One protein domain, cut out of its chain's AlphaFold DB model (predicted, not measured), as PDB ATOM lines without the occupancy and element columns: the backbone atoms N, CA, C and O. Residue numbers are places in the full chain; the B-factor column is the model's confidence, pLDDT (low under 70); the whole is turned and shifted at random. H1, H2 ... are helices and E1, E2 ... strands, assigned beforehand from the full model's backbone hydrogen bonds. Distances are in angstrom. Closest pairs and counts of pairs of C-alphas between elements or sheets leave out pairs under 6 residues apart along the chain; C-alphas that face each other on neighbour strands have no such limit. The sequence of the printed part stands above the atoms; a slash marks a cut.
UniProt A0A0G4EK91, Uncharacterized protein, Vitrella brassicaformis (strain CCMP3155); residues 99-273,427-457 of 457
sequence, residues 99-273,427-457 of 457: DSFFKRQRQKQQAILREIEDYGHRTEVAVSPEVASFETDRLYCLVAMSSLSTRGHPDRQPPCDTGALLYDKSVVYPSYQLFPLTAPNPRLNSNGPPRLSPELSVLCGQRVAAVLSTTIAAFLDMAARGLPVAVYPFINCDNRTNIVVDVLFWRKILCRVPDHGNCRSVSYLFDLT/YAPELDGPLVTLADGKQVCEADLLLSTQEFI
ATOM      1  N   ASP A  99     -41.769  12.682   7.077       85.56
ATOM      2  CA  ASP A  99     -41.786  14.135   6.872       85.56
ATOM      3  C   ASP A  99     -40.357  14.706   6.739       85.56
ATOM      4  O   ASP A  99     -40.067  15.470   5.814       85.56
ATOM      5  N   SER A 100     -39.421  14.278   7.600       86.19
ATOM      6  CA  SER A 100     -38.002  14.653   7.477       86.19
ATOM      7  C   SER A 100     -37.328  14.025   6.264       86.19
ATOM      8  O   SER A 100     -36.440  14.654   5.682       86.19
ATOM      9  N   PHE A 101     -37.731  12.815   5.860       90.50
ATOM     10  CA  PHE A 101     -37.238  12.217   4.624       90.50
ATOM     11  C   PHE A 101     -37.630  13.067   3.416       90.50
ATOM     12  O   PHE A 101     -36.747  13.451   2.649       90.50
ATOM     13  N   PHE A 102     -38.905  13.440   3.271       88.69
ATOM     14  CA  PHE A 102     -39.337  14.273   2.148       88.69
ATOM     15  C   PHE A 102     -38.737  15.681   2.193       88.69
ATOM     16  O   PHE A 102     -38.260  16.163   1.165       88.69
ATOM     17  N   LYS A 103     -38.612  16.306   3.374       85.38
ATOM     18  CA  LYS A 103     -37.907  17.595   3.514       85.38
ATOM     19  C   LYS A 103     -36.444  17.506   3.053       85.38
ATOM     20  O   LYS A 103     -35.971  18.398   2.349       85.38
ATOM     21  N   ARG A 104     -35.736  16.415   3.379       88.06
ATOM     22  CA  ARG A 104     -34.354  16.169   2.916       88.06
ATOM     23  C   ARG A 104     -34.275  15.775   1.439       88.06
ATOM     24  O   ARG A 104     -33.344  16.203   0.761       88.06
ATOM     25  N   GLN A 105     -35.254  15.038   0.917       91.12
ATOM     26  CA  GLN A 105     -35.368  14.736  -0.510       91.12
ATOM     27  C   GLN A 105     -35.486  16.019  -1.333       91.12
ATOM     28  O   GLN A 105     -34.700  16.184  -2.264       91.12
ATOM     29  N   ARG A 106     -36.359  16.952  -0.931       88.38
ATOM     30  CA  ARG A 106     -36.517  18.252  -1.598       88.38
ATOM     31  C   ARG A 106     -35.231  19.082  -1.567       88.38
ATOM     32  O   ARG A 106     -34.796  19.564  -2.605       88.38
ATOM     33  N   GLN A 107     -34.547  19.171  -0.423       88.12
ATOM     34  CA  GLN A 107     -33.245  19.858  -0.346       88.12
ATOM     35  C   GLN A 107     -32.186  19.248  -1.279       88.12
ATOM     36  O   GLN A 107     -31.488  19.975  -1.980       88.12
ATOM     37  N   LYS A 108     -32.093  17.915  -1.323       90.38
ATOM     38  CA  LYS A 108     -31.185  17.185  -2.219       90.38
ATOM     39  C   LYS A 108     -31.559  17.396  -3.693       90.38
ATOM     40  O   LYS A 108     -30.672  17.607  -4.510       90.38
ATOM     41  N   GLN A 109     -32.849  17.393  -4.039       90.38
ATOM     42  CA  GLN A 109     -33.316  17.728  -5.391       90.38
ATOM     43  C   GLN A 109     -32.912  19.162  -5.764       90.38
ATOM     44  O   GLN A 109     -32.268  19.340  -6.789       90.38
ATOM     45  N   GLN A 110     -33.155  20.161  -4.908       89.06
ATOM     46  CA  GLN A 110     -32.704  21.545  -5.139       89.06
ATOM     47  C   GLN A 110     -31.181  21.663  -5.311       89.06
ATOM     48  O   GLN A 110     -30.731  22.429  -6.156       89.06
ATOM     49  N   ALA A 111     -30.381  20.906  -4.554       89.62
ATOM     50  CA  ALA A 111     -28.924  20.895  -4.707       89.62
ATOM     51  C   ALA A 111     -28.470  20.281  -6.048       89.62
ATOM     52  O   ALA A 111     -27.527  20.777  -6.655       89.62
ATOM     53  N   ILE A 112     -29.164  19.245  -6.532       91.00
ATOM     54  CA  ILE A 112     -28.936  18.649  -7.860       91.00
ATOM     55  C   ILE A 112     -29.346  19.620  -8.980       91.00
ATOM     56  O   ILE A 112     -28.632  19.753  -9.967       91.00
ATOM     57  N   LEU A 113     -30.481  20.308  -8.830       88.50
ATOM     58  CA  LEU A 113     -30.955  21.289  -9.810       88.50
ATOM     59  C   LEU A 113     -29.995  22.482  -9.925       88.50
ATOM     60  O   LEU A 113     -29.693  22.899 -11.038       88.50
ATOM     61  N   ARG A 114     -29.460  22.966  -8.794       88.62
ATOM     62  CA  ARG A 114     -28.420  24.007  -8.774       88.62
ATOM     63  C   ARG A 114     -27.129  23.556  -9.444       88.62
ATOM     64  O   ARG A 114     -26.595  24.308 -10.234       88.62
ATOM     65  N   GLU A 115     -26.670  22.322  -9.227       90.50
ATOM     66  CA  GLU A 115     -25.474  21.819  -9.923       90.50
ATOM     67  C   GLU A 115     -25.649  21.774 -11.453       90.50
ATOM     68  O   GLU A 115     -24.688  22.006 -12.180       90.50
ATOM     69  N   ILE A 116     -26.869  21.550 -11.953       87.56
ATOM     70  CA  ILE A 116     -27.190  21.618 -13.391       87.56
ATOM     71  C   ILE A 116     -27.274  23.074 -13.898       87.56
ATOM     72  O   ILE A 116     -26.943  23.338 -15.054       87.56
ATOM     73  N   GLU A 117     -27.694  24.012 -13.050       85.44
ATOM     74  CA  GLU A 117     -27.762  25.455 -13.328       85.44
ATOM     75  C   GLU A 117     -26.364  26.107 -13.316       85.44
ATOM     76  O   GLU A 117     -25.956  26.692 -14.322       85.44
ATOM     77  N   ASP A 118     -25.595  25.912 -12.240       86.19
ATOM     78  CA  ASP A 118     -24.214  26.386 -12.036       86.19
ATOM     79  C   ASP A 118     -23.253  25.880 -13.133       86.19
ATOM     80  O   ASP A 118     -22.280  26.547 -13.485       86.19
ATOM     81  N   TYR A 119     -23.542  24.708 -13.706       84.06
ATOM     82  CA  TYR A 119     -22.806  24.106 -14.822       84.06
ATOM     83  C   TYR A 119     -22.943  24.881 -16.148       84.06
ATOM     84  O   TYR A 119     -22.094  24.745 -17.030       84.06
ATOM     85  N   GLY A 120     -23.984  25.709 -16.317       80.19
ATOM     86  CA  GLY A 120     -24.086  26.685 -17.413       80.19
ATOM     87  C   GLY A 120     -24.077  26.113 -18.842       80.19
ATOM     88  O   GLY A 120     -23.787  26.835 -19.800       80.19
ATOM     89  N   HIS A 121     -24.347  24.819 -19.022       84.75
ATOM     90  CA  HIS A 121     -24.267  24.121 -20.310       84.75
ATOM     91  C   HIS A 121     -25.564  23.378 -20.636       84.75
ATOM     92  O   HIS A 121     -26.217  22.828 -19.747       84.75
ATOM     93  N   ARG A 122     -25.927  23.334 -21.933       83.94
ATOM     94  CA  ARG A 122     -27.145  22.643 -22.386       83.94
ATOM     95  C   ARG A 122     -27.094  21.172 -21.988       83.94
ATOM     96  O   ARG A 122     -26.232  20.426 -22.448       83.94
ATOM     97  N   THR A 123     -28.046  20.802 -21.146       85.88
ATOM     98  CA  THR A 123     -28.129  19.532 -20.440       85.88
ATOM     99  C   THR A 123     -29.466  18.883 -20.758       85.88
ATOM    100  O   THR A 123     -30.524  19.481 -20.556       85.88
ATOM    101  N   GLU A 124     -29.430  17.645 -21.236       87.81
ATOM    102  CA  GLU A 124     -30.638  16.847 -21.436       87.81
ATOM    103  C   GLU A 124     -30.924  16.023 -20.178       87.81
ATOM    104  O   GLU A 124     -30.041  15.365 -19.629       87.81
ATOM    105  N   VAL A 125     -32.159  16.085 -19.690       89.25
ATOM    106  CA  VAL A 125     -32.615  15.390 -18.486       89.25
ATOM    107  C   VAL A 125     -33.546  14.260 -18.898       89.25
ATOM    108  O   VAL A 125     -34.652  14.491 -19.386       89.25
ATOM    109  N   ALA A 126     -33.100  13.026 -18.680       88.50
ATOM    110  CA  ALA A 126     -33.918  11.829 -18.829       88.50
ATOM    111  C   ALA A 126     -34.298  11.280 -17.447       88.50
ATOM    112  O   ALA A 126     -33.465  11.236 -16.538       88.50
ATOM    113  N   VAL A 127     -35.543  10.827 -17.293       89.88
ATOM    114  CA  VAL A 127     -36.033  10.178 -16.068       89.88
ATOM    115  C   VAL A 127     -36.343   8.703 -16.305       89.88
ATOM    116  O   VAL A 127     -36.849   8.324 -17.364       89.88
ATOM    117  N   SER A 128     -36.062   7.887 -15.289       89.25
ATOM    118  CA  SER A 128     -36.269   6.437 -15.318       89.25
ATOM    119  C   SER A 128     -36.929   5.965 -14.015       89.25
ATOM    120  O   SER A 128     -36.287   6.030 -12.960       89.25
ATOM    121  N   PRO A 129     -38.192   5.502 -14.035       90.56
ATOM    122  CA  PRO A 129     -38.844   4.944 -12.859       90.56
ATOM    123  C   PRO A 129     -38.455   3.483 -12.616       90.56
ATOM    124  O   PRO A 129     -38.458   2.658 -13.530       90.56
ATOM    125  N   GLU A 130     -38.256   3.129 -11.350       87.75
ATOM    126  CA  GLU A 130     -38.223   1.742 -10.894       87.75
ATOM    127  C   GLU A 130     -39.108   1.568  -9.654       87.75
ATOM    128  O   GLU A 130     -39.053   2.358  -8.717       87.75
ATOM    129  N   VAL A 131     -39.921   0.514  -9.622       87.50
ATOM    130  CA  VAL A 131     -40.739   0.142  -8.456       87.50
ATOM    131  C   VAL A 131     -40.138  -1.045  -7.702       87.50
ATOM    132  O   VAL A 131     -39.965  -2.114  -8.282       87.50
ATOM    133  N   ALA A 132     -39.871  -0.895  -6.404       86.94
ATOM    134  CA  ALA A 132     -39.290  -1.947  -5.567       86.94
ATOM    135  C   ALA A 132     -39.828  -1.918  -4.125       86.94
ATOM    136  O   ALA A 132     -40.187  -0.867  -3.598       86.94
ATOM    137  N   SER A 133     -39.842  -3.078  -3.455       87.56
ATOM    138  CA  SER A 133     -40.193  -3.172  -2.027       87.56
ATOM    139  C   SER A 133     -39.016  -2.909  -1.084       87.56
ATOM    140  O   SER A 133     -39.226  -2.653   0.098       87.56
ATOM    141  N   PHE A 134     -37.773  -3.002  -1.574       88.12
ATOM    142  CA  PHE A 134     -36.531  -2.870  -0.791       88.12
ATOM    143  C   PHE A 134     -36.487  -3.712   0.506       88.12
ATOM    144  O   PHE A 134     -35.840  -3.304   1.471       88.12
ATOM    145  N   GLU A 135     -37.160  -4.874   0.539       86.75
ATOM    146  CA  GLU A 135     -37.349  -5.739   1.729       86.75
ATOM    147  C   GLU A 135     -38.189  -5.079   2.855       86.75
ATOM    148  O   GLU A 135     -37.994  -5.334   4.045       86.75
ATOM    149  N   THR A 136     -39.104  -4.173   2.500       88.44
ATOM    150  CA  THR A 136     -40.099  -3.564   3.407       88.44
ATOM    151  C   THR A 136     -41.498  -4.152   3.193       88.44
ATOM    152  O   THR A 136     -41.722  -4.979   2.312       88.44
ATOM    153  N   ASP A 137     -42.456  -3.679   3.984       89.25
ATOM    154  CA  ASP A 137     -43.896  -3.877   3.828       89.25
ATOM    155  C   ASP A 137     -44.577  -2.859   2.883       89.25
ATOM    156  O   ASP A 137     -45.795  -2.879   2.764       89.25
ATOM    157  N   ARG A 138     -43.842  -1.991   2.178       90.44
ATOM    158  CA  ARG A 138     -44.392  -1.060   1.171       90.44
ATOM    159  C   ARG A 138     -43.805  -1.331  -0.213       90.44
ATOM    160  O   ARG A 138     -42.720  -1.899  -0.337       90.44
ATOM    161  N   LEU A 139     -44.487  -0.880  -1.268       90.19
ATOM    162  CA  LEU A 139     -43.831  -0.607  -2.549       90.19
ATOM    163  C   LEU A 139     -43.440   0.861  -2.612       90.19
ATOM    164  O   LEU A 139     -44.232   1.732  -2.254       90.19
ATOM    165  N   TYR A 140     -42.253   1.127  -3.140       91.38
ATOM    166  CA  TYR A 140     -41.801   2.467  -3.477       91.38
ATOM    167  C   TYR A 140     -41.563   2.563  -4.972       91.38
ATOM    168  O   TYR A 140     -41.034   1.624  -5.567       91.38
ATOM    169  N   CYS A 141     -41.882   3.712  -5.556       90.94
ATOM    170  CA  CYS A 141     -41.269   4.124  -6.804       90.94
ATOM    171  C   CYS A 141     -40.048   4.988  -6.488       90.94
ATOM    172  O   CYS A 141     -40.083   5.900  -5.661       90.94
ATOM    173  N   LEU A 142     -38.962   4.648  -7.153       91.50
ATOM    174  CA  LEU A 142     -37.732   5.393  -7.281       91.50
ATOM    175  C   LEU A 142     -37.750   6.064  -8.656       91.50
ATOM    176  O   LEU A 142     -38.101   5.416  -9.640       91.50
ATOM    177  N   VAL A 143     -37.334   7.322  -8.741       91.62
ATOM    178  CA  VAL A 143     -37.003   7.974 -10.010       91.62
ATOM    179  C   VAL A 143     -35.506   8.222 -10.010       91.62
ATOM    180  O   VAL A 143     -34.998   8.996  -9.190       91.62
ATOM    181  N   ALA A 144     -34.812   7.563 -10.931       91.81
ATOM    182  CA  ALA A 144     -33.466   7.944 -11.316       91.81
ATOM    183  C   ALA A 144     -33.547   9.105 -12.317       91.81
ATOM    184  O   ALA A 144     -34.430   9.128 -13.178       91.81
ATOM    185  N   MET A 145     -32.620  10.054 -12.209       92.31
ATOM    186  CA  MET A 145     -32.483  11.162 -13.155       92.31
ATOM    187  C   MET A 145     -31.093  11.119 -13.786       92.31
ATOM    188  O   MET A 145     -30.088  11.160 -13.076       92.31
ATOM    189  N   SER A 146     -31.033  11.063 -15.112       91.00
ATOM    190  CA  SER A 146     -29.799  11.122 -15.894       91.00
ATOM    191  C   SER A 146     -29.648  12.509 -16.503       91.00
ATOM    192  O   SER A 146     -30.479  12.933 -17.302       91.00
ATOM    193  N   SER A 147     -28.579  13.203 -16.126       90.25
ATOM    194  CA  SER A 147     -28.195  14.516 -16.641       90.25
ATOM    195  C   SER A 147     -27.118  14.328 -17.714       90.25
ATOM    196  O   SER A 147     -25.961  14.049 -17.397       90.25
ATOM    197  N   LEU A 148     -27.517  14.404 -18.982       87.56
ATOM    198  CA  LEU A 148     -26.709  14.134 -20.172       87.56
ATOM    199  C   LEU A 148     -26.059  15.426 -20.690       87.56
ATOM    200  O   LEU A 148     -26.733  16.448 -20.817       87.56
ATOM    201  N   SER A 149     -24.767  15.387 -21.024       81.56
ATOM    202  CA  SER A 149     -24.063  16.505 -21.673       81.56
ATOM    203  C   SER A 149     -22.802  16.042 -22.411       81.56
ATOM    204  O   SER A 149     -22.185  15.035 -22.067       81.56
ATOM    205  N   THR A 150     -22.400  16.800 -23.434       68.75
ATOM    206  CA  THR A 150     -21.271  16.488 -24.329       68.75
ATOM    207  C   THR A 150     -20.070  17.434 -24.199       68.75
ATOM    208  O   THR A 150     -19.082  17.250 -24.910       68.75
ATOM    209  N   ARG A 151     -20.117  18.445 -23.315       68.25
ATOM    210  CA  ARG A 151     -19.063  19.472 -23.143       68.25
ATOM    211  C   ARG A 151     -18.808  19.768 -21.665       68.25
ATOM    212  O   ARG A 151     -19.760  19.792 -20.900       68.25
ATOM    213  N   GLY A 152     -17.558  19.996 -21.253       61.94
ATOM    214  CA  GLY A 152     -17.224  20.381 -19.866       61.94
ATOM    215  C   GLY A 152     -17.622  19.362 -18.786       61.94
ATOM    216  O   GLY A 152     -17.767  19.707 -17.623       61.94
ATOM    217  N   HIS A 153     -17.875  18.098 -19.151       69.06
ATOM    218  CA  HIS A 153     -18.296  17.072 -18.188       69.06
ATOM    219  C   HIS A 153     -17.308  16.863 -17.013       69.06
ATOM    220  O   HIS A 153     -17.793  16.763 -15.885       69.06
ATOM    221  N   PRO A 154     -15.967  16.890 -17.206       70.81
ATOM    222  CA  PRO A 154     -15.002  16.760 -16.106       70.81
ATOM    223  C   PRO A 154     -15.089  17.845 -15.024       70.81
ATOM    224  O   PRO A 154     -14.588  17.633 -13.923       70.81
ATOM    225  N   ASP A 155     -15.711  18.988 -15.324       73.56
ATOM    226  CA  ASP A 155     -15.809  20.135 -14.417       73.56
ATOM    227  C   ASP A 155     -16.986  20.011 -13.423       73.56
ATOM    228  O   ASP A 155     -17.103  20.805 -12.486       73.56
ATOM    229  N   ARG A 156     -17.858  19.003 -13.599       80.38
ATOM    230  CA  ARG A 156     -19.066  18.791 -12.784       80.38
ATOM    231  C   ARG A 156     -18.764  18.253 -11.388       80.38
ATOM    232  O   ARG A 156     -18.017  17.289 -11.216       80.38
ATOM    233  N   GLN A 157     -19.427  18.828 -10.385       84.19
ATOM    234  CA  GLN A 157     -19.229  18.507  -8.966       84.19
ATOM    235  C   GLN A 157     -20.565  18.144  -8.288       84.19
ATOM    236  O   GLN A 157     -21.082  18.920  -7.482       84.19
ATOM    237  N   PRO A 158     -21.151  16.968  -8.599       86.56
ATOM    238  CA  PRO A 158     -22.421  16.546  -8.013       86.56
ATOM    239  C   PRO A 158     -22.344  16.456  -6.475       86.56
ATOM    240  O   PRO A 158     -21.370  15.903  -5.950       86.56
ATOM    241  N   PRO A 159     -23.361  16.933  -5.725       85.56
ATOM    242  CA  PRO A 159     -23.292  16.971  -4.264       85.56
ATOM    243  C   PRO A 159     -23.117  15.577  -3.638       85.56
ATOM    244  O   PRO A 159     -23.748  14.596  -4.042       85.56
ATOM    245  N   CYS A 160     -22.246  15.477  -2.633       77.56
ATOM    246  CA  CYS A 160     -21.687  14.201  -2.168       77.56
ATOM    247  C   CYS A 160     -22.677  13.244  -1.469       77.56
ATOM    248  O   CYS A 160     -22.354  12.073  -1.279       77.56
ATOM    249  N   ASP A 161     -23.864  13.715  -1.078       75.94
ATOM    250  CA  ASP A 161     -24.941  12.943  -0.437       75.94
ATOM    251  C   ASP A 161     -26.040  12.480  -1.418       75.94
ATOM    252  O   ASP A 161     -26.997  11.807  -1.024       75.94
ATOM    253  N   THR A 162     -25.901  12.809  -2.707       82.00
ATOM    254  CA  THR A 162     -26.871  12.464  -3.763       82.00
ATOM    255  C   THR A 162     -26.735  11.032  -4.283       82.00
ATOM    256  O   THR A 162     -27.663  10.513  -4.905       82.00
ATOM    257  N   GLY A 163     -25.581  10.396  -4.053       83.44
ATOM    258  CA  GLY A 163     -25.245   9.092  -4.627       83.44
ATOM    259  C   GLY A 163     -24.924   9.108  -6.126       83.44
ATOM    260  O   GLY A 163     -24.984   8.054  -6.758       83.44
ATOM    261  N   ALA A 164     -24.613  10.280  -6.691       89.56
ATOM    262  CA  ALA A 164     -24.351  10.460  -8.116       89.56
ATOM    263  C   ALA A 164     -23.262   9.528  -8.680       89.56
ATOM    264  O   ALA A 164     -22.237   9.262  -8.049       89.56
ATOM    265  N   LEU A 165     -23.485   9.076  -9.912       87.75
ATOM    266  CA  LEU A 165     -22.570   8.259 -10.700       87.75
ATOM    267  C   LEU A 165     -22.158   9.050 -11.945       87.75
ATOM    268  O   LEU A 165     -23.007   9.394 -12.769       87.75
ATOM    269  N   LEU A 166     -20.866   9.350 -12.071       87.19
ATOM    270  CA  LEU A 166     -20.306  10.037 -13.232       87.19
ATOM    271  C   LEU A 166     -19.908   9.008 -14.302       87.19
ATOM    272  O   LEU A 166     -19.238   8.021 -13.999       87.19
ATOM    273  N   TYR A 167     -20.298   9.278 -15.544       85.06
ATOM    274  CA  TYR A 167     -19.914   8.557 -16.762       85.06
ATOM    275  C   TYR A 167     -19.514   9.592 -17.820       85.06
ATOM    276  O   TYR A 167     -20.056  10.687 -17.793       85.06
ATOM    277  N   ASP A 168     -18.680   9.248 -18.799       81.12
ATOM    278  CA  ASP A 168     -18.021  10.156 -19.767       81.12
ATOM    279  C   ASP A 168     -18.894  11.243 -20.446       81.12
ATOM    280  O   ASP A 168     -18.365  12.211 -20.990       81.12
ATOM    281  N   LYS A 169     -20.222  11.063 -20.482       83.75
ATOM    282  CA  LYS A 169     -21.212  11.993 -21.068       83.75
ATOM    283  C   LYS A 169     -22.468  12.199 -20.201       83.75
ATOM    284  O   LYS A 169     -23.482  12.700 -20.687       83.75
ATOM    285  N   SER A 170     -22.463  11.763 -18.938       88.00
ATOM    286  CA  SER A 170     -23.630  11.912 -18.056       88.00
ATOM    287  C   SER A 170     -23.305  11.901 -16.563       88.00
ATOM    288  O   SER A 170     -22.294  11.351 -16.125       88.00
ATOM    289  N   VAL A 171     -24.192  12.489 -15.767       90.31
ATOM    290  CA  VAL A 171     -24.249  12.281 -14.317       90.31
ATOM    291  C   VAL A 171     -25.602  11.662 -13.992       90.31
ATOM    292  O   VAL A 171     -26.646  12.252 -14.271       90.31
ATOM    293  N   VAL A 172     -25.589  10.452 -13.435       90.38
ATOM    294  CA  VAL A 172     -26.802   9.715 -13.060       90.38
ATOM    295  C   VAL A 172     -27.019   9.843 -11.562       90.38
ATOM    296  O   VAL A 172     -26.166   9.457 -10.765       90.38
ATOM    297  N   TYR A 173     -28.188  10.341 -11.184       92.25
ATOM    298  CA  TYR A 173     -28.668  10.460  -9.815       92.25
ATOM    299  C   TYR A 173     -29.669   9.321  -9.565       92.25
ATOM    300  O   TYR A 173     -30.863   9.494  -9.833       92.25
ATOM    301  N   PRO A 174     -29.224   8.135  -9.096       88.62
ATOM    302  CA  PRO A 174     -30.051   6.923  -9.102       88.62
ATOM    303  C   PRO A 174     -31.263   7.009  -8.166       88.62
ATOM    304  O   PRO A 174     -32.272   6.361  -8.408       88.62
ATOM    305  N   SER A 175     -31.185   7.854  -7.134       91.06
ATOM    306  CA  SER A 175     -32.283   8.147  -6.209       91.06
ATOM    307  C   SER A 175     -32.624   9.638  -6.186       91.06
ATOM    308  O   SER A 175     -32.680  10.248  -5.113       91.06
ATOM    309  N   TYR A 176     -32.845  10.251  -7.357       92.31
ATOM    310  CA  TYR A 176     -33.331  11.635  -7.449       92.31
ATOM    311  C   TYR A 176     -34.641  11.809  -6.669       92.31
ATOM    312  O   TYR A 176     -34.739  12.704  -5.826       92.31
ATOM    313  N   GLN A 177     -35.579  10.873  -6.827       92.00
ATOM    314  CA  GLN A 177     -36.814  10.807  -6.044       92.00
ATOM    315  C   GLN A 177     -37.069   9.376  -5.545       92.00
ATOM    316  O   GLN A 177     -36.726   8.407  -6.217       92.00
ATOM    317  N   LEU A 178     -37.679   9.241  -4.373       92.88
ATOM    318  CA  LEU A 178     -38.191   7.993  -3.807       92.88
ATOM    319  C   LEU A 178     -39.508   8.303  -3.093       92.88
ATOM    320  O   LEU A 178     -39.563   9.252  -2.310       92.88
ATOM    321  N   PHE A 179     -40.554   7.520  -3.340       90.88
ATOM    322  CA  PHE A 179     -41.881   7.732  -2.761       90.88
ATOM    323  C   PHE A 179     -42.660   6.417  -2.615       90.88
ATOM    324  O   PHE A 179     -42.512   5.534  -3.459       90.88
ATOM    325  N   PRO A 180     -43.475   6.239  -1.557       92.00
ATOM    326  CA  PRO A 180     -44.321   5.061  -1.413       92.00
ATOM    327  C   PRO A 180     -45.460   5.099  -2.443       92.00
ATOM    328  O   PRO A 180     -46.117   6.122  -2.608       92.00
ATOM    329  N   LEU A 181     -45.708   3.975  -3.115       89.81
ATOM    330  CA  LEU A 181     -46.907   3.747  -3.937       89.81
ATOM    331  C   LEU A 181     -48.054   3.122  -3.133       89.81
ATOM    332  O   LEU A 181     -49.189   3.079  -3.614       89.81
ATOM    333  N   THR A 182     -47.736   2.578  -1.954       90.56
ATOM    334  CA  THR A 182     -48.660   1.814  -1.116       90.56
ATOM    335  C   THR A 182     -48.521   2.177   0.360       90.56
ATOM    336  O   THR A 182     -47.429   2.487   0.847       90.56
ATOM    337  N   ALA A 183     -49.621   2.034   1.091       88.81
ATOM    338  CA  ALA A 183     -49.643   1.919   2.541       88.81
ATOM    339  C   ALA A 183     -48.873   0.658   3.021       88.81
ATOM    340  O   ALA A 183     -48.511  -0.200   2.202       88.81
ATOM    341  N   PRO A 184     -48.580   0.529   4.333       88.00
ATOM    342  CA  PRO A 184     -47.907  -0.646   4.892       88.00
ATOM    343  C   PRO A 184     -48.751  -1.925   4.754       88.00
ATOM    344  O   PRO A 184     -49.844  -2.033   5.309       88.00
ATOM    345  N   ASN A 185     -48.222  -2.928   4.056       85.25
ATOM    346  CA  ASN A 185     -48.830  -4.240   3.856       85.25
ATOM    347  C   ASN A 185     -47.788  -5.360   4.064       85.25
ATOM    348  O   ASN A 185     -46.956  -5.616   3.186       85.25
ATOM    349  N   PRO A 186     -47.861  -6.120   5.176       81.94
ATOM    350  CA  PRO A 186     -46.923  -7.206   5.474       81.94
ATOM    351  C   PRO A 186     -46.786  -8.291   4.391       81.94
ATOM    352  O   PRO A 186     -45.783  -9.000   4.380       81.94
ATOM    353  N   ARG A 187     -47.740  -8.422   3.454       79.75
ATOM    354  CA  ARG A 187     -47.643  -9.356   2.312       79.75
ATOM    355  C   ARG A 187     -46.574  -8.947   1.287       79.75
ATOM    356  O   ARG A 187     -46.144  -9.792   0.505       79.75
ATOM    357  N   LEU A 188     -46.147  -7.681   1.283       78.12
ATOM    358  CA  LEU A 188     -45.090  -7.162   0.405       78.12
ATOM    359  C   LEU A 188     -43.676  -7.457   0.937       78.12
ATOM    360  O   LEU A 188     -42.729  -7.496   0.149       78.12
ATOM    361  N   ASN A 189     -43.552  -7.747   2.238       71.31
ATOM    362  CA  ASN A 189     -42.304  -8.085   2.929       71.31
ATOM    363  C   ASN A 189     -41.845  -9.519   2.603       71.31
ATOM    364  O   ASN A 189     -41.839 -10.417   3.447       71.31
ATOM    365  N   SER A 190     -41.508  -9.744   1.335       63.97
ATOM    366  CA  SER A 190     -41.068 -11.028   0.795       63.97
ATOM    367  C   SER A 190     -39.742 -10.886   0.047       63.97
ATOM    368  O   SER A 190     -39.473  -9.869  -0.591       63.97
ATOM    369  N   ASN A 191     -38.911 -11.931   0.103       58.25
ATOM    370  CA  ASN A 191     -37.629 -11.987  -0.605       58.25
ATOM    371  C   ASN A 191     -37.842 -12.274  -2.103       58.25
ATOM    372  O   ASN A 191     -37.571 -13.376  -2.584       58.25
ATOM    373  N   GLY A 192     -38.356 -11.291  -2.842       59.88
ATOM    374  CA  GLY A 192     -38.588 -11.376  -4.283       59.88
ATOM    375  C   GLY A 192     -39.327 -10.156  -4.845       59.88
ATOM    376  O   GLY A 192     -39.717  -9.268  -4.087       59.88
ATOM    377  N   PRO A 193     -39.533 -10.091  -6.175       59.72
ATOM    378  CA  PRO A 193     -40.374  -9.062  -6.777       59.72
ATOM    379  C   PRO A 193     -41.835  -9.224  -6.315       59.72
ATOM    380  O   PRO A 193     -42.324 -10.358  -6.215       59.72
ATOM    381  N   PRO A 194     -42.550  -8.118  -6.044       64.44
ATOM    382  CA  PRO A 194     -43.906  -8.163  -5.513       64.44
ATOM    383  C   PRO A 194     -44.878  -8.773  -6.526       64.44
ATOM    384  O   PRO A 194     -44.982  -8.331  -7.670       64.44
ATOM    385  N   ARG A 195     -45.629  -9.789  -6.093       74.69
ATOM    386  CA  ARG A 195     -46.648 -10.455  -6.915       74.69
ATOM    387  C   ARG A 195     -47.980  -9.711  -6.839       74.69
ATOM    388  O   ARG A 195     -48.927 -10.195  -6.225       74.69
ATOM    389  N   LEU A 196     -48.030  -8.534  -7.455       82.38
ATOM    390  CA  LEU A 196     -49.291  -7.844  -7.722       82.38
ATOM    391  C   LEU A 196     -50.127  -8.621  -8.753       82.38
ATOM    392  O   LEU A 196     -49.589  -9.364  -9.579       82.38
ATOM    393  N   SER A 197     -51.446  -8.424  -8.725       87.44
ATOM    394  CA  SER A 197     -52.309  -8.796  -9.849       87.44
ATOM    395  C   SER A 197     -52.119  -7.804 -11.014       87.44
ATOM    396  O   SER A 197     -51.555  -6.721 -10.805       87.44
ATOM    397  N   PRO A 198     -52.575  -8.120 -12.241       88.75
ATOM    398  CA  PRO A 198     -52.577  -7.161 -13.347       88.75
ATOM    399  C   PRO A 198     -53.249  -5.834 -12.972       88.75
ATOM    400  O   PRO A 198     -52.683  -4.775 -13.208       88.75
ATOM    401  N   GLU A 199     -54.407  -5.897 -12.318       90.75
ATOM    402  CA  GLU A 199     -55.268  -4.763 -11.960       90.75
ATOM    403  C   GLU A 199     -54.588  -3.839 -10.940       90.75
ATOM    404  O   GLU A 199     -54.516  -2.626 -11.143       90.75
ATOM    405  N   LEU A 200     -53.997  -4.422  -9.891       89.75
ATOM    406  CA  LEU A 200     -53.192  -3.695  -8.906       89.75
ATOM    407  C   LEU A 200     -51.900  -3.124  -9.514       89.75
ATOM    408  O   LEU A 200     -51.415  -2.082  -9.078       89.75
ATOM    409  N   SER A 201     -51.353  -3.771 -10.548       89.56
ATOM    410  CA  SER A 201     -50.210  -3.238 -11.298       89.56
ATOM    411  C   SER A 201     -50.601  -2.021 -12.145       89.56
ATOM    412  O   SER A 201     -49.790  -1.106 -12.273       89.56
ATOM    413  N   VAL A 202     -51.841  -1.952 -12.659       90.94
ATOM    414  CA  VAL A 202     -52.374  -0.741 -13.315       90.94
ATOM    415  C   VAL A 202     -52.530   0.406 -12.323       90.94
ATOM    416  O   VAL A 202     -52.052   1.499 -12.614       90.94
ATOM    417  N   LEU A 203     -53.114   0.160 -11.145       91.06
ATOM    418  CA  LEU A 203     -53.284   1.184 -10.106       91.06
ATOM    419  C   LEU A 203     -51.931   1.783  -9.671       91.06
ATOM    420  O   LEU A 203     -51.743   3.001  -9.682       91.06
ATOM    421  N   CYS A 204     -50.944   0.926  -9.386       90.88
ATOM    422  CA  CYS A 204     -49.576   1.364  -9.099       90.88
ATOM    423  C   CYS A 204     -48.933   2.110 -10.285       90.88
ATOM    424  O   CYS A 204     -48.235   3.098 -10.071       90.88
ATOM    425  N   GLY A 205     -49.178   1.680 -11.529       91.25
ATOM    426  CA  GLY A 205     -48.670   2.349 -12.732       91.25
ATOM    427  C   GLY A 205     -49.253   3.754 -12.913       91.25
ATOM    428  O   GLY A 205     -48.519   4.702 -13.180       91.25
ATOM    429  N   GLN A 206     -50.554   3.930 -12.677       91.19
ATOM    430  CA  GLN A 206     -51.207   5.244 -12.723       91.19
ATOM    431  C   GLN A 206     -50.604   6.215 -11.694       91.19
ATOM    432  O   GLN A 206     -50.347   7.370 -12.032       91.19
ATOM    433  N   ARG A 207     -50.273   5.739 -10.483       90.56
ATOM    434  CA  ARG A 207     -49.535   6.526  -9.475       90.56
ATOM    435  C   ARG A 207     -48.120   6.904  -9.923       90.56
ATOM    436  O   ARG A 207     -47.723   8.054  -9.749       90.56
ATOM    437  N   VAL A 208     -47.374   5.978 -10.535       91.44
ATOM    438  CA  VAL A 208     -46.041   6.268 -11.105       91.44
ATOM    439  C   VAL A 208     -46.132   7.350 -12.187       91.44
ATOM    440  O   VAL A 208     -45.369   8.314 -12.147       91.44
ATOM    441  N   ALA A 209     -47.095   7.245 -13.108       91.19
ATOM    442  CA  ALA A 209     -47.296   8.229 -14.169       91.19
ATOM    443  C   ALA A 209     -47.718   9.612 -13.642       91.19
ATOM    444  O   ALA A 209     -47.218  10.625 -14.133       91.19
ATOM    445  N   ALA A 210     -48.576   9.674 -12.617       88.69
ATOM    446  CA  ALA A 210     -48.984  10.933 -11.992       88.69
ATOM    447  C   ALA A 210     -47.800  11.676 -11.343       88.69
ATOM    448  O   ALA A 210     -47.615  12.875 -11.561       88.69
ATOM    449  N   VAL A 211     -46.951  10.965 -10.595       87.12
ATOM    450  CA  VAL A 211     -45.789  11.591  -9.948       87.12
ATOM    451  C   VAL A 211     -44.739  12.016 -10.971       87.12
ATOM    452  O   VAL A 211     -44.246  13.138 -10.888       87.12
ATOM    453  N   LEU A 212     -44.458  11.195 -11.988       89.94
ATOM    454  CA  LEU A 212     -43.564  11.582 -13.086       89.94
ATOM    455  C   LEU A 212     -44.087  12.779 -13.883       89.94
ATOM    456  O   LEU A 212     -43.282  13.589 -14.328       89.94
ATOM    457  N   SER A 213     -45.409  12.934 -14.012       89.06
ATOM    458  CA  SER A 213     -46.004  14.128 -14.627       89.06
ATOM    459  C   SER A 213     -45.647  15.387 -13.831       89.06
ATOM    460  O   SER A 213     -45.311  16.408 -14.423       89.06
ATOM    461  N   THR A 214     -45.624  15.304 -12.497       86.06
ATOM    462  CA  THR A 214     -45.196  16.430 -11.647       86.06
ATOM    463  C   THR A 214     -43.681  16.653 -11.735       86.06
ATOM    464  O   THR A 214     -43.241  17.773 -11.963       86.06
ATOM    465  N   THR A 215     -42.877  15.586 -11.651       87.50
ATOM    466  CA  THR A 215     -41.409  15.668 -11.776       87.50
ATOM    467  C   THR A 215     -40.965  16.239 -13.133       87.50
ATOM    468  O   THR A 215     -39.971  16.953 -13.194       87.50
ATOM    469  N   ILE A 216     -41.687  15.964 -14.225       89.19
ATOM    470  CA  ILE A 216     -41.389  16.536 -15.547       89.19
ATOM    471  C   ILE A 216     -41.908  17.976 -15.681       89.19
ATOM    472  O   ILE A 216     -41.210  18.799 -16.275       89.19
ATOM    473  N   ALA A 217     -43.063  18.314 -15.093       86.44
ATOM    474  CA  ALA A 217     -43.561  19.694 -15.047       86.44
ATOM    475  C   ALA A 217     -42.513  20.660 -14.472       86.44
ATOM    476  O   ALA A 217     -42.268  21.716 -15.050       86.44
ATOM    477  N   ALA A 218     -41.829  20.253 -13.403       84.00
ATOM    478  CA  ALA A 218     -40.758  21.020 -12.778       84.00
ATOM    479  C   ALA A 218     -39.565  21.295 -13.709       84.00
ATOM    480  O   ALA A 218     -39.094  22.429 -13.812       84.00
ATOM    481  N   PHE A 219     -39.087  20.277 -14.436       86.44
ATOM    482  CA  PHE A 219     -38.004  20.462 -15.408       86.44
ATOM    483  C   PHE A 219     -38.431  21.336 -16.600       86.44
ATOM    484  O   PHE A 219     -37.598  22.065 -17.143       86.44
ATOM    485  N   LEU A 220     -39.709  21.301 -16.999       85.19
ATOM    486  CA  LEU A 220     -40.243  22.194 -18.033       85.19
ATOM    487  C   LEU A 220     -40.399  23.637 -17.545       85.19
ATOM    488  O   LEU A 220     -40.056  24.550 -18.289       85.19
ATOM    489  N   ASP A 221     -40.838  23.866 -16.307       83.38
ATOM    490  CA  ASP A 221     -40.867  25.204 -15.701       83.38
ATOM    491  C   ASP A 221     -39.448  25.793 -15.564       83.38
ATOM    492  O   ASP A 221     -39.219  26.960 -15.883       83.38
ATOM    493  N   MET A 222     -38.454  24.973 -15.202       80.06
ATOM    494  CA  MET A 222     -37.042  25.374 -15.246       80.06
ATOM    495  C   MET A 222     -36.588  25.788 -16.653       80.06
ATOM    496  O   MET A 222     -35.957  26.835 -16.804       80.06
ATOM    497  N   ALA A 223     -36.920  25.002 -17.681       82.50
ATOM    498  CA  ALA A 223     -36.597  25.330 -19.069       82.50
ATOM    499  C   ALA A 223     -37.318  26.609 -19.545       82.50
ATOM    500  O   ALA A 223     -36.708  27.460 -20.194       82.50
ATOM    501  N   ALA A 224     -38.585  26.799 -19.162       81.44
ATOM    502  CA  ALA A 224     -39.368  28.003 -19.454       81.44
ATOM    503  C   ALA A 224     -38.803  29.260 -18.765       81.44
ATOM    504  O   ALA A 224     -38.871  30.354 -19.325       81.44
ATOM    505  N   ARG A 225     -38.166  29.105 -17.595       81.94
ATOM    506  CA  ARG A 225     -37.379  30.153 -16.918       81.94
ATOM    507  C   ARG A 225     -36.011  30.429 -17.568       81.94
ATOM    508  O   ARG A 225     -35.243  31.229 -17.040       81.94
ATOM    509  N   GLY A 226     -35.713  29.819 -18.718       74.38
ATOM    510  CA  GLY A 226     -34.500  30.063 -19.503       74.38
ATOM    511  C   GLY A 226     -33.273  29.268 -19.055       74.38
ATOM    512  O   GLY A 226     -32.176  29.524 -19.552       74.38
ATOM    513  N   LEU A 227     -33.430  28.306 -18.138       77.44
ATOM    514  CA  LEU A 227     -32.331  27.425 -17.742       77.44
ATOM    515  C   LEU A 227     -31.974  26.459 -18.885       77.44
ATOM    516  O   LEU A 227     -32.850  26.075 -19.662       77.44
ATOM    517  N   PRO A 228     -30.704  26.023 -18.997       76.19
ATOM    518  CA  PRO A 228     -30.210  25.251 -20.140       76.19
ATOM    519  C   PRO A 228     -30.621  23.761 -20.089       76.19
ATOM    520  O   PRO A 228     -29.838  22.877 -20.428       76.19
ATOM    521  N   VAL A 229     -31.852  23.474 -19.663       80.38
ATOM    522  CA  VAL A 229     -32.422  22.133 -19.475       80.38
ATOM    523  C   VAL A 229     -33.353  21.789 -20.639       80.38
ATOM    524  O   VAL A 229     -34.198  22.589 -21.024       80.38
ATOM    525  N   ALA A 230     -33.241  20.572 -21.167       79.38
ATOM    526  CA  ALA A 230     -34.236  19.979 -22.062       79.38
ATOM    527  C   ALA A 230     -34.661  18.608 -21.520       79.38
ATOM    528  O   ALA A 230     -33.803  17.807 -21.152       79.38
ATOM    529  N   VAL A 231     -35.962  18.315 -21.459       79.88
ATOM    530  CA  VAL A 231     -36.445  17.000 -20.998       79.88
ATOM    531  C   VAL A 231     -36.483  16.025 -22.170       79.88
ATOM    532  O   VAL A 231     -37.052  16.334 -23.214       79.88
ATOM    533  N   TYR A 232     -35.910  14.836 -21.987       76.81
ATOM    534  CA  TYR A 232     -35.946  13.773 -22.989       76.81
ATOM    535  C   TYR A 232     -37.399  13.277 -23.197       76.81
ATOM    536  O   TYR A 232     -38.088  13.024 -22.206       76.81
ATOM    537  N   PRO A 233     -37.894  13.122 -24.443       64.38
ATOM    538  CA  PRO A 233     -39.317  12.858 -24.712       64.38
ATOM    539  C   PRO A 233     -39.803  11.465 -24.269       64.38
ATOM    540  O   PRO A 233     -41.009  11.246 -24.133       64.38
ATOM    541  N   PHE A 234     -38.876  10.539 -24.002       71.75
ATOM    542  CA  PHE A 234     -39.174   9.183 -23.546       71.75
ATOM    543  C   PHE A 234     -38.777   8.965 -22.082       71.75
ATOM    544  O   PHE A 234     -37.678   9.313 -21.645       71.75
ATOM    545  N   ILE A 235     -39.655   8.315 -21.324       75.06
ATOM    546  CA  ILE A 235     -39.397   7.878 -19.954       75.06
ATOM    547  C   ILE A 235     -38.834   6.456 -20.015       75.06
ATOM    548  O   ILE A 235     -39.526   5.529 -20.437       75.06
ATOM    549  N   ASN A 236     -37.577   6.287 -19.602       74.00
ATOM    550  CA  ASN A 236     -36.836   5.041 -19.795       74.00
ATOM    551  C   ASN A 236     -37.225   3.982 -18.752       74.00
ATOM    552  O   ASN A 236     -36.979   4.140 -17.555       74.00
ATOM    553  N   CYS A 237     -37.784   2.866 -19.210       71.19
ATOM    554  CA  CYS A 237     -38.257   1.780 -18.360       71.19
ATOM    555  C   CYS A 237     -37.307   0.572 -18.370       71.19
ATOM    556  O   CYS A 237     -37.107  -0.045 -19.420       71.19
ATOM    557  N   ASP A 238     -36.797   0.165 -17.196       63.25
ATOM    558  CA  ASP A 238     -36.141  -1.141 -17.032       63.25
ATOM    559  C   ASP A 238     -37.087  -2.182 -16.406       63.25
ATOM    560  O   ASP A 238     -37.456  -2.120 -15.231       63.25
ATOM    561  N   ASN A 239     -37.473  -3.181 -17.205       59.62
ATOM    562  CA  ASN A 239     -38.393  -4.246 -16.802       59.62
ATOM    563  C   ASN A 239     -37.734  -5.427 -16.065       59.62
ATOM    564  O   ASN A 239     -38.434  -6.400 -15.762       59.62
ATOM    565  N   ARG A 240     -36.421  -5.380 -15.761       57.16
ATOM    566  CA  ARG A 240     -35.619  -6.521 -15.257       57.16
ATOM    567  C   ARG A 240     -36.321  -7.402 -14.212       57.16
ATOM    568  O   ARG A 240     -36.150  -8.625 -14.248       57.16
ATOM    569  N   THR A 241     -37.136  -6.810 -13.331       52.19
ATOM    570  CA  THR A 241     -38.042  -7.524 -12.404       52.19
ATOM    571  C   THR A 241     -39.452  -6.905 -12.259       52.19
ATOM    572  O   THR A 241     -40.163  -7.247 -11.313       52.19
ATOM    573  N   ASN A 242     -39.876  -5.993 -13.145       67.00
ATOM    574  CA  ASN A 242     -40.821  -4.932 -12.762       67.00
ATOM    575  C   ASN A 242     -42.180  -4.901 -13.498       67.00
ATOM    576  O   ASN A 242     -42.348  -4.204 -14.496       67.00
ATOM    577  N   ILE A 243     -43.186  -5.587 -12.937       65.12
ATOM    578  CA  ILE A 243     -44.555  -5.635 -13.491       65.12
ATOM    579  C   ILE A 243     -45.277  -4.275 -13.513       65.12
ATOM    580  O   ILE A 243     -46.077  -4.028 -14.411       65.12
ATOM    581  N   VAL A 244     -45.002  -3.377 -12.561       77.25
ATOM    582  CA  VAL A 244     -45.653  -2.051 -12.523       77.25
ATOM    583  C   VAL A 244     -45.143  -1.172 -13.663       77.25
ATOM    584  O   VAL A 244     -45.923  -0.472 -14.302       77.25
ATOM    585  N   VAL A 245     -43.843  -1.252 -13.946       79.56
ATOM    586  CA  VAL A 245     -43.202  -0.495 -15.025       79.56
ATOM    587  C   VAL A 245     -43.555  -1.077 -16.403       79.56
ATOM    588  O   VAL A 245     -43.883  -0.312 -17.305       79.56
ATOM    589  N   ASP A 246     -43.610  -2.411 -16.551       81.25
ATOM    590  CA  ASP A 246     -44.146  -3.091 -17.751       81.25
ATOM    591  C   ASP A 246     -45.521  -2.526 -18.161       81.25
ATOM    592  O   ASP A 246     -45.790  -2.273 -19.337       81.25
ATOM    593  N   VAL A 247     -46.417  -2.336 -17.185       86.88
ATOM    594  CA  VAL A 247     -47.799  -1.902 -17.433       86.88
ATOM    595  C   VAL A 247     -47.882  -0.500 -18.044       86.88
ATOM    596  O   VAL A 247     -48.779  -0.270 -18.855       86.88
ATOM    597  N   LEU A 248     -46.950   0.404 -17.728       88.62
ATOM    598  CA  LEU A 248     -46.907   1.764 -18.286       88.62
ATOM    599  C   LEU A 248     -46.800   1.728 -19.817       88.62
ATOM    600  O   LEU A 248     -47.594   2.358 -20.518       88.62
ATOM    601  N   PHE A 249     -45.875   0.909 -20.323       88.25
ATOM    602  CA  PHE A 249     -45.657   0.676 -21.748       88.25
ATOM    603  C   PHE A 249     -46.806  -0.118 -22.390       88.25
ATOM    604  O   PHE A 249     -47.437   0.349 -23.341       88.25
ATOM    605  N   TRP A 250     -47.128  -1.310 -21.869       89.12
ATOM    606  CA  TRP A 250     -48.085  -2.216 -22.528       89.12
ATOM    607  C   TRP A 250     -49.529  -1.696 -22.528       89.12
ATOM    608  O   TRP A 250     -50.307  -2.080 -23.397       89.12
ATOM    609  N   ARG A 251     -49.905  -0.823 -21.583       90.44
ATOM    610  CA  ARG A 251     -51.215  -0.144 -21.581       90.44
ATOM    611  C   ARG A 251     -51.205   1.242 -22.212       90.44
ATOM    612  O   ARG A 251     -52.264   1.864 -22.249       90.44
ATOM    613  N   LYS A 252     -50.051   1.728 -22.687       89.25
ATOM    614  CA  LYS A 252     -49.911   3.065 -23.281       89.25
ATOM    615  C   LYS A 252     -50.356   4.171 -22.301       89.25
ATOM    616  O   LYS A 252     -51.095   5.087 -22.660       89.25
ATOM    617  N   ILE A 253     -49.969   4.036 -21.024       88.62
ATOM    618  CA  ILE A 253     -50.300   5.006 -19.967       88.62
ATOM    619  C   ILE A 253     -49.436   6.242 -20.175       88.62
ATOM    620  O   ILE A 253     -48.234   6.199 -19.957       88.62
ATOM    621  N   LEU A 254     -50.062   7.349 -20.556       86.50
ATOM    622  CA  LEU A 254     -49.367   8.603 -20.820       86.50
ATOM    623  C   LEU A 254     -49.019   9.338 -19.525       86.50
ATOM    624  O   LEU A 254     -49.872   9.522 -18.653       86.50
ATOM    625  N   CYS A 255     -47.787   9.830 -19.450       86.56
ATOM    626  CA  CYS A 255     -47.412  10.909 -18.547       86.56
ATOM    627  C   CYS A 255     -47.844  12.227 -19.215       86.56
ATOM    628  O   CYS A 255     -47.504  12.451 -20.377       86.56
ATOM    629  N   ARG A 256     -48.648  13.065 -18.548       86.69
ATOM    630  CA  ARG A 256     -49.251  14.266 -19.161       86.69
ATOM    631  C   ARG A 256     -48.956  15.506 -18.340       86.69
ATOM    632  O   ARG A 256     -49.313  15.574 -17.168       86.69
ATOM    633  N   VAL A 257     -48.367  16.496 -18.996       84.75
ATOM    634  CA  VAL A 257     -47.836  17.702 -18.362       84.75
ATOM    635  C   VAL A 257     -48.494  18.929 -18.999       84.75
ATOM    636  O   VAL A 257     -48.547  18.996 -20.229       84.75
ATOM    637  N   PRO A 258     -49.042  19.879 -18.219       78.56
ATOM    638  CA  PRO A 258     -49.623  21.094 -18.783       78.56
ATOM    639  C   PRO A 258     -48.541  21.954 -19.442       78.56
ATOM    640  O   PRO A 258     -47.509  22.246 -18.841       78.56
ATOM    641  N   ASP A 259     -48.793  22.392 -20.673       71.88
ATOM    642  CA  ASP A 259     -48.006  23.441 -21.312       71.88
ATOM    643  C   ASP A 259     -48.495  24.800 -20.793       71.88
ATOM    644  O   ASP A 259     -49.563  25.293 -21.178       71.88
ATOM    645  N   HIS A 260     -47.693  25.396 -19.911       61.16
ATOM    646  CA  HIS A 260     -47.952  26.701 -19.305       61.16
ATOM    647  C   HIS A 260     -47.957  27.868 -20.313       61.16
ATOM    648  O   HIS A 260     -48.437  28.945 -19.965       61.16
ATOM    649  N   GLY A 261     -47.468  27.673 -21.546       59.31
ATOM    650  CA  GLY A 261     -47.488  28.677 -22.612       59.31
ATOM    651  C   GLY A 261     -48.738  28.646 -23.501       59.31
ATOM    652  O   GLY A 261     -49.248  29.706 -23.854       59.31
ATOM    653  N   ASN A 262     -49.245  27.458 -23.865       58.09
ATOM    654  CA  ASN A 262     -50.255  27.317 -24.936       58.09
ATOM    655  C   ASN A 262     -51.585  26.653 -24.524       58.09
ATOM    656  O   ASN A 262     -52.400  26.338 -25.394       58.09
ATOM    657  N   CYS A 263     -51.808  26.372 -23.233       56.06
ATOM    658  CA  CYS A 263     -52.967  25.605 -22.733       56.06
ATOM    659  C   CYS A 263     -53.126  24.195 -23.352       56.06
ATOM    660  O   CYS A 263     -54.192  23.583 -23.256       56.06
ATOM    661  N   ARG A 264     -52.067  23.667 -23.977       67.31
ATOM    662  CA  ARG A 264     -51.971  22.277 -24.447       67.31
ATOM    663  C   ARG A 264     -51.476  21.374 -23.308       67.31
ATOM    664  O   ARG A 264     -51.148  21.844 -22.221       67.31
ATOM    665  N   SER A 265     -51.402  20.067 -23.550       74.56
ATOM    666  CA  SER A 265     -50.719  19.128 -22.651       74.56
ATOM    667  C   SER A 265     -49.670  18.331 -23.415       74.56
ATOM    668  O   SER A 265     -50.029  17.563 -24.311       74.56
ATOM    669  N   VAL A 266     -48.400  18.471 -23.039       78.94
ATOM    670  CA  VAL A 266     -47.318  17.632 -23.564       78.94
ATOM    671  C   VAL A 266     -47.494  16.219 -23.008       78.94
ATOM    672  O   VAL A 266     -47.756  16.040 -21.814       78.94
ATOM    673  N   SER A 267     -47.388  15.211 -23.874       82.75
ATOM    674  CA  SER A 267     -47.520  13.803 -23.495       82.75
ATOM    675  C   SER A 267     -46.175  13.094 -23.623       82.75
ATOM    676  O   SER A 267     -45.637  12.982 -24.718       82.75
ATOM    677  N   TYR A 268     -45.653  12.595 -22.506       82.69
ATOM    678  CA  TYR A 268     -44.414  11.824 -22.454       82.69
ATOM    679  C   TYR A 268     -44.725  10.330 -22.529       82.69
ATOM    680  O   TYR A 268     -45.585   9.814 -21.799       82.69
ATOM    681  N   LEU A 269     -44.012   9.639 -23.416       82.75
ATOM    682  CA  LEU A 269     -44.187   8.213 -23.668       82.75
ATOM    683  C   LEU A 269     -43.243   7.410 -22.773       82.75
ATOM    684  O   LEU A 269     -42.061   7.720 -22.657       82.75
ATOM    685  N   PHE A 270     -43.750   6.348 -22.157       84.50
ATOM    686  CA  PHE A 270     -42.904   5.347 -21.506       84.50
ATOM    687  C   PHE A 270     -42.371   4.394 -22.562       84.50
ATOM    688  O   PHE A 270     -43.177   3.812 -23.286       84.50
ATOM    689  N   ASP A 271     -41.055   4.197 -22.617       81.25
ATOM    690  CA  ASP A 271     -40.447   3.231 -23.527       81.25
ATOM    691  C   ASP A 271     -39.589   2.212 -22.777       81.25
ATOM    692  O   ASP A 271     -38.854   2.547 -21.840       81.25
ATOM    693  N   LEU A 272     -39.694   0.943 -23.174       78.06
ATOM    694  CA  LEU A 272     -38.837  -0.106 -22.627       78.06
ATOM    695  C   LEU A 272     -37.460   0.049 -23.254       78.06
ATOM    696  O   LEU A 272     -37.326  -0.081 -24.467       78.06
ATOM    697  N   THR A 273     -36.420   0.247 -22.438       70.56
ATOM    698  CA  THR A 273     -35.061   0.313 -22.997       70.56
ATOM    699  C   THR A 273     -34.793  -0.958 -23.820       70.56
ATOM    700  O   THR A 273     -35.184  -2.046 -23.374       70.56
ATOM    701  N   TYR A 427     -60.347   1.656  -5.731       91.12
ATOM    702  CA  TYR A 427     -59.747   1.585  -4.402       91.12
ATOM    703  C   TYR A 427     -59.391   0.122  -4.085       91.12
ATOM    704  O   TYR A 427     -60.205  -0.777  -4.312       91.12
ATOM    705  N   ALA A 428     -58.189  -0.119  -3.563       91.56
ATOM    706  CA  ALA A 428     -57.671  -1.419  -3.141       91.56
ATOM    707  C   ALA A 428     -57.131  -1.320  -1.698       91.56
ATOM    708  O   ALA A 428     -55.965  -0.953  -1.521       91.56
ATOM    709  N   PRO A 429     -57.933  -1.626  -0.655       89.19
ATOM    710  CA  PRO A 429     -57.580  -1.383   0.750       89.19
ATOM    711  C   PRO A 429     -56.204  -1.915   1.173       89.19
ATOM    712  O   PRO A 429     -55.524  -1.314   2.004       89.19
ATOM    713  N   GLU A 430     -55.778  -3.041   0.597       85.94
ATOM    714  CA  GLU A 430     -54.499  -3.691   0.874       85.94
ATOM    715  C   GLU A 430     -53.273  -2.962   0.302       85.94
ATOM    716  O   GLU A 430     -52.156  -3.255   0.727       85.94
ATOM    717  N   LEU A 431     -53.443  -2.048  -0.655       86.94
ATOM    718  CA  LEU A 431     -52.374  -1.182  -1.168       86.94
ATOM    719  C   LEU A 431     -52.578   0.280  -0.767       86.94
ATOM    720  O   LEU A 431     -51.609   1.003  -0.574       86.94
ATOM    721  N   ASP A 432     -53.824   0.709  -0.640       90.06
ATOM    722  CA  ASP A 432     -54.202   2.117  -0.564       90.06
ATOM    723  C   ASP A 432     -54.270   2.647   0.871       90.06
ATOM    724  O   ASP A 432     -54.207   3.857   1.088       90.06
ATOM    725  N   GLY A 433     -54.377   1.748   1.856       90.12
ATOM    726  CA  GLY A 433     -54.613   2.106   3.251       90.12
ATOM    727  C   GLY A 433     -56.059   2.562   3.497       90.12
ATOM    728  O   GLY A 433     -56.937   2.357   2.651       90.12
ATOM    729  N   PRO A 434     -56.363   3.142   4.669       90.88
ATOM    730  CA  PRO A 434     -57.695   3.651   4.972       90.88
ATOM    731  C   PRO A 434     -58.072   4.841   4.076       90.88
ATOM    732  O   PRO A 434     -57.223   5.643   3.686       90.88
ATOM    733  N   LEU A 435     -59.372   4.990   3.809       91.88
ATOM    734  CA  LEU A 435     -59.928   6.226   3.260       91.88
ATOM    735  C   LEU A 435     -59.995   7.308   4.348       91.88
ATOM    736  O   LEU A 435     -60.421   7.054   5.477       91.88
ATOM    737  N   VAL A 436     -59.607   8.525   3.983       87.94
ATOM    738  CA  VAL A 436     -59.645   9.741   4.799       87.94
ATOM    739  C   VAL A 436     -60.574  10.738   4.112       87.94
ATOM    740  O   VAL A 436     -60.493  10.932   2.900       87.94
ATOM    741  N   THR A 437     -61.464  11.374   4.874       90.12
ATOM    742  CA  THR A 437     -62.313  12.462   4.359       90.12
ATOM    743  C   THR A 437     -61.596  13.795   4.559       90.12
ATOM    744  O   THR A 437     -61.190  14.115   5.677       90.12
ATOM    745  N   LEU A 438     -61.417  14.551   3.479       87.44
ATOM    746  CA  LEU A 438     -60.809  15.880   3.473       87.44
ATOM    747  C   LEU A 438     -61.801  16.958   3.936       87.44
ATOM    748  O   LEU A 438     -63.006  16.728   4.029       87.44
ATOM    749  N   ALA A 439     -61.294  18.166   4.193       87.69
ATOM    750  CA  ALA A 439     -62.105  19.306   4.632       87.69
ATOM    751  C   ALA A 439     -63.157  19.768   3.599       87.69
ATOM    752  O   ALA A 439     -64.131  20.412   3.975       87.69
ATOM    753  N   ASP A 440     -62.991  19.420   2.318       88.94
ATOM    754  CA  ASP A 440     -63.969  19.662   1.248       88.94
ATOM    755  C   ASP A 440     -64.969  18.499   1.055       88.94
ATOM    756  O   ASP A 440     -65.738  18.486   0.094       88.94
ATOM    757  N   GLY A 441     -64.952  17.508   1.952       89.56
ATOM    758  CA  GLY A 441     -65.827  16.337   1.927       89.56
ATOM    759  C   GLY A 441     -65.391  15.218   0.976       89.56
ATOM    760  O   GLY A 441     -66.013  14.154   0.987       89.56
ATOM    761  N   LYS A 442     -64.330  15.395   0.172       90.25
ATOM    762  CA  LYS A 442     -63.824  14.323  -0.703       90.25
ATOM    763  C   LYS A 442     -63.165  13.217   0.116       90.25
ATOM    764  O   LYS A 442     -62.462  13.487   1.088       90.25
ATOM    765  N   GLN A 443     -63.334  11.971  -0.318       90.69
ATOM    766  CA  GLN A 443     -62.567  10.842   0.204       90.69
ATOM    767  C   GLN A 443     -61.325  10.602  -0.657       90.69
ATOM    768  O   GLN A 443     -61.416  10.559  -1.882       90.69
ATOM    769  N   VAL A 444     -60.179  10.425  -0.004       90.44
ATOM    770  CA  VAL A 444     -58.899  10.018  -0.607       90.44
ATOM    771  C   VAL A 444     -58.306   8.878   0.218       90.44
ATOM    772  O   VAL A 444     -58.563   8.802   1.418       90.44
ATOM    773  N   CYS A 445     -57.526   7.979  -0.379       90.38
ATOM    774  CA  CYS A 445     -56.834   6.951   0.401       90.38
ATOM    775  C   CYS A 445     -55.533   7.476   1.029       90.38
ATOM    776  O   CYS A 445     -55.017   8.515   0.609       90.38
ATOM    777  N   GLU A 446     -54.985   6.758   2.017       87.38
ATOM    778  CA  GLU A 446     -53.676   7.072   2.609       87.38
ATOM    779  C   GLU A 446     -52.608   7.214   1.517       87.38
ATOM    780  O   GLU A 446     -51.919   8.227   1.489       87.38
ATOM    781  N   ALA A 447     -52.507   6.267   0.578       86.31
ATOM    782  CA  ALA A 447     -51.488   6.312  -0.472       86.31
ATOM    783  C   ALA A 447     -51.579   7.584  -1.343       86.31
ATOM    784  O   ALA A 447     -50.572   8.266  -1.528       86.31
ATOM    785  N   ASP A 448     -52.768   7.965  -1.816       85.88
ATOM    786  CA  ASP A 448     -52.948   9.159  -2.659       85.88
ATOM    787  C   ASP A 448     -52.796  10.469  -1.861       85.88
ATOM    788  O   ASP A 448     -52.291  11.467  -2.385       85.88
ATOM    789  N   LEU A 449     -53.146  10.467  -0.568       84.50
ATOM    790  CA  LEU A 449     -52.853  11.570   0.352       84.50
ATOM    791  C   LEU A 449     -51.341  11.718   0.594       84.50
ATOM    792  O   LEU A 449     -50.824  12.837   0.630       84.50
ATOM    793  N   LEU A 450     -50.606  10.609   0.715       79.75
ATOM    794  CA  LEU A 450     -49.148  10.638   0.811       79.75
ATOM    795  C   LEU A 450     -48.514  11.166  -0.478       79.75
ATOM    796  O   LEU A 450     -47.565  11.938  -0.379       79.75
ATOM    797  N   LEU A 451     -49.011  10.799  -1.663       81.69
ATOM    798  CA  LEU A 451     -48.500  11.317  -2.942       81.69
ATOM    799  C   LEU A 451     -48.778  12.814  -3.123       81.69
ATOM    800  O   LEU A 451     -47.869  13.568  -3.462       81.69
ATOM    801  N   SER A 452     -50.008  13.258  -2.866       77.06
ATOM    802  CA  SER A 452     -50.408  14.663  -3.045       77.06
ATOM    803  C   SER A 452     -49.747  15.624  -2.048       77.06
ATOM    804  O   SER A 452     -49.486  16.773  -2.396       77.06
ATOM    805  N   THR A 453     -49.404  15.168  -0.837       70.94
ATOM    806  CA  THR A 453     -48.738  15.999   0.192       70.94
ATOM    807  C   THR A 453     -47.204  16.002   0.123       70.94
ATOM    808  O   THR A 453     -46.553  16.539   1.019       70.94
ATOM    809  N   GLN A 454     -46.593  15.416  -0.914       66.94
ATOM    810  CA  GLN A 454     -45.129  15.367  -1.041       66.94
ATOM    811  C   GLN A 454     -44.482  16.639  -1.602       66.94
ATOM    812  O   GLN A 454     -43.268  16.784  -1.446       66.94
ATOM    813  N   GLU A 455     -45.264  17.557  -2.188       61.09
ATOM    814  CA  GLU A 455     -44.797  18.828  -2.780       61.09
ATOM    815  C   GLU A 455     -43.544  18.632  -3.646       61.09
ATOM    816  O   GLU A 455     -42.452  19.094  -3.309       61.09
ATOM    817  N   PHE A 456     -43.680  17.875  -4.735       59.78
ATOM    818  CA  PHE A 456     -42.599  17.751  -5.707       59.78
ATOM    819  C   PHE A 456     -42.254  19.152  -6.241       59.78
ATOM    820  O   PHE A 456     -43.152  19.881  -6.659       59.78
ATOM    821  N   ILE A 457     -40.969  19.511  -6.127       49.56
ATOM    822  CA  ILE A 457     -40.367  20.731  -6.696       49.56
ATOM    823  C   ILE A 457     -40.512  20.679  -8.205       49.56
ATOM    824  O   ILE A 457     -40.239  19.568  -8.714       49.56
TER     825      ILE A 457
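This is residues 99 to 273 and 427 to 457 of the 457 residues of an uncharacterized protein of Vitrella brassicaformis (strain CCMP3155) (UniProt A0A0G4EK91). A strongly twisted wall of five strands has two long helices packed on it: H1 lies along E4, and H2, near the middle of the domain, crosses slantwise over E2 and E1. A small three-stranded sheet, E6, E8 and E7, sits beside H2 and E1 with H3 across it, while H4, H5 and the hairpin E9 and E10 make one end. The printed part has 206 residues, with five named helices and ten named strands in the order H1 E1 E2 E3 E4 H2 E5 E6 H3 E7 E8 H4 E9 E10 H5. The large sheet, E3 E4 E2 E1 E5, is mixed, and so is the class. The whole is compact, with a radius of gyration of the C-alphas of 17.4 A and spans of 50 by 41 by 36 A.

H1, residues 99 to 118, is on the sheet of E1, residues 123 to 132, E2, 140 to 148, E3, 165 to 167, E4, 170 to 180, and E5, 229 to 231, at a height of 9.8 A, in two layers, a helix on one face. The closest C-alphas of H1 and E4 are those of Gln 109 and Tyr 176, 6.4 A. Within hydrogen-bond range are N 128 and O 144, 2.9 A, in the hairpin E1 and E2; N 165 and O 172, 2.8 A, in the hairpin E3 and E4; N 145 and O 173, 3.0 A, between antiparallel E2 and E4; and N 125 and O 230, 2.8 A, between parallel E1 and E5. H2, residues 198 to 224, is on this sheet at a height of 8.3 A, slantwise at 37 degrees to E2 on the local plane; its C-alpha 208 is 6.8 A from that of Cys 141, their closest pair. E5 runs on into E6, residues 234 to 237, at 65 degrees. E8, residues 265 to 272, is parallel to E6, with N 235 and O 269 at 2.8 A, and forms a hairpin with E7, residues 255 to 258, with N 257 and O 266 at 2.9 A. H2 stands at this sheet's level; the closest C-alphas of H2 and E7 are those of Ala 209 and Cys 255, 5.1 A. H3, residues 243 to 250, runs across that sheet and touches H2, at residues 201 to 209 of H2 alone, closest at Ser 201 and Val 244, C-alphas 4.9 A apart. H4, residues 429 to 432, touches H5, residues 446 to 452, closest at the C-alphas of Asp 432 and Ala 447, 5.0 A. E9, residues 435 to 437, and E10, 443 to 445, form a hairpin, with N 436 and O 444 at 2.8 A. H1 and H2 are apart. Every O i to N i+4 pair is within hydrogen-bond range in H1 and H5, 22 of 23 in H2 and 2 of 4 in H3; H4 is too short for one.

H1 begins at C-alpha 99, (-41.786, 14.135, 6.872), and is 28.6 A long; E1 is 28.4 A, E2 25.3 A, E4 27.4 A and E8 22.6 A. H2, 38.1 A, begins at C-alpha 198, (-52.577, -7.161, -13.347). H5 ends at C-alpha 452, (-50.408, 14.663, -3.045).

The C-alphas of Pro 154 and Gly 441 are the two farthest apart, 53.9 A. Residues 274 to 426 are not printed, and C-alphas 273 and 427 are 30.9 A apart across the cut. The links E2 to E3 and E4 to H2 are long. The mean pLDDT of the printed part is 82.9, and 25 residues are under 70, among them 190 to 194, 238 to 243 and 454 to 457.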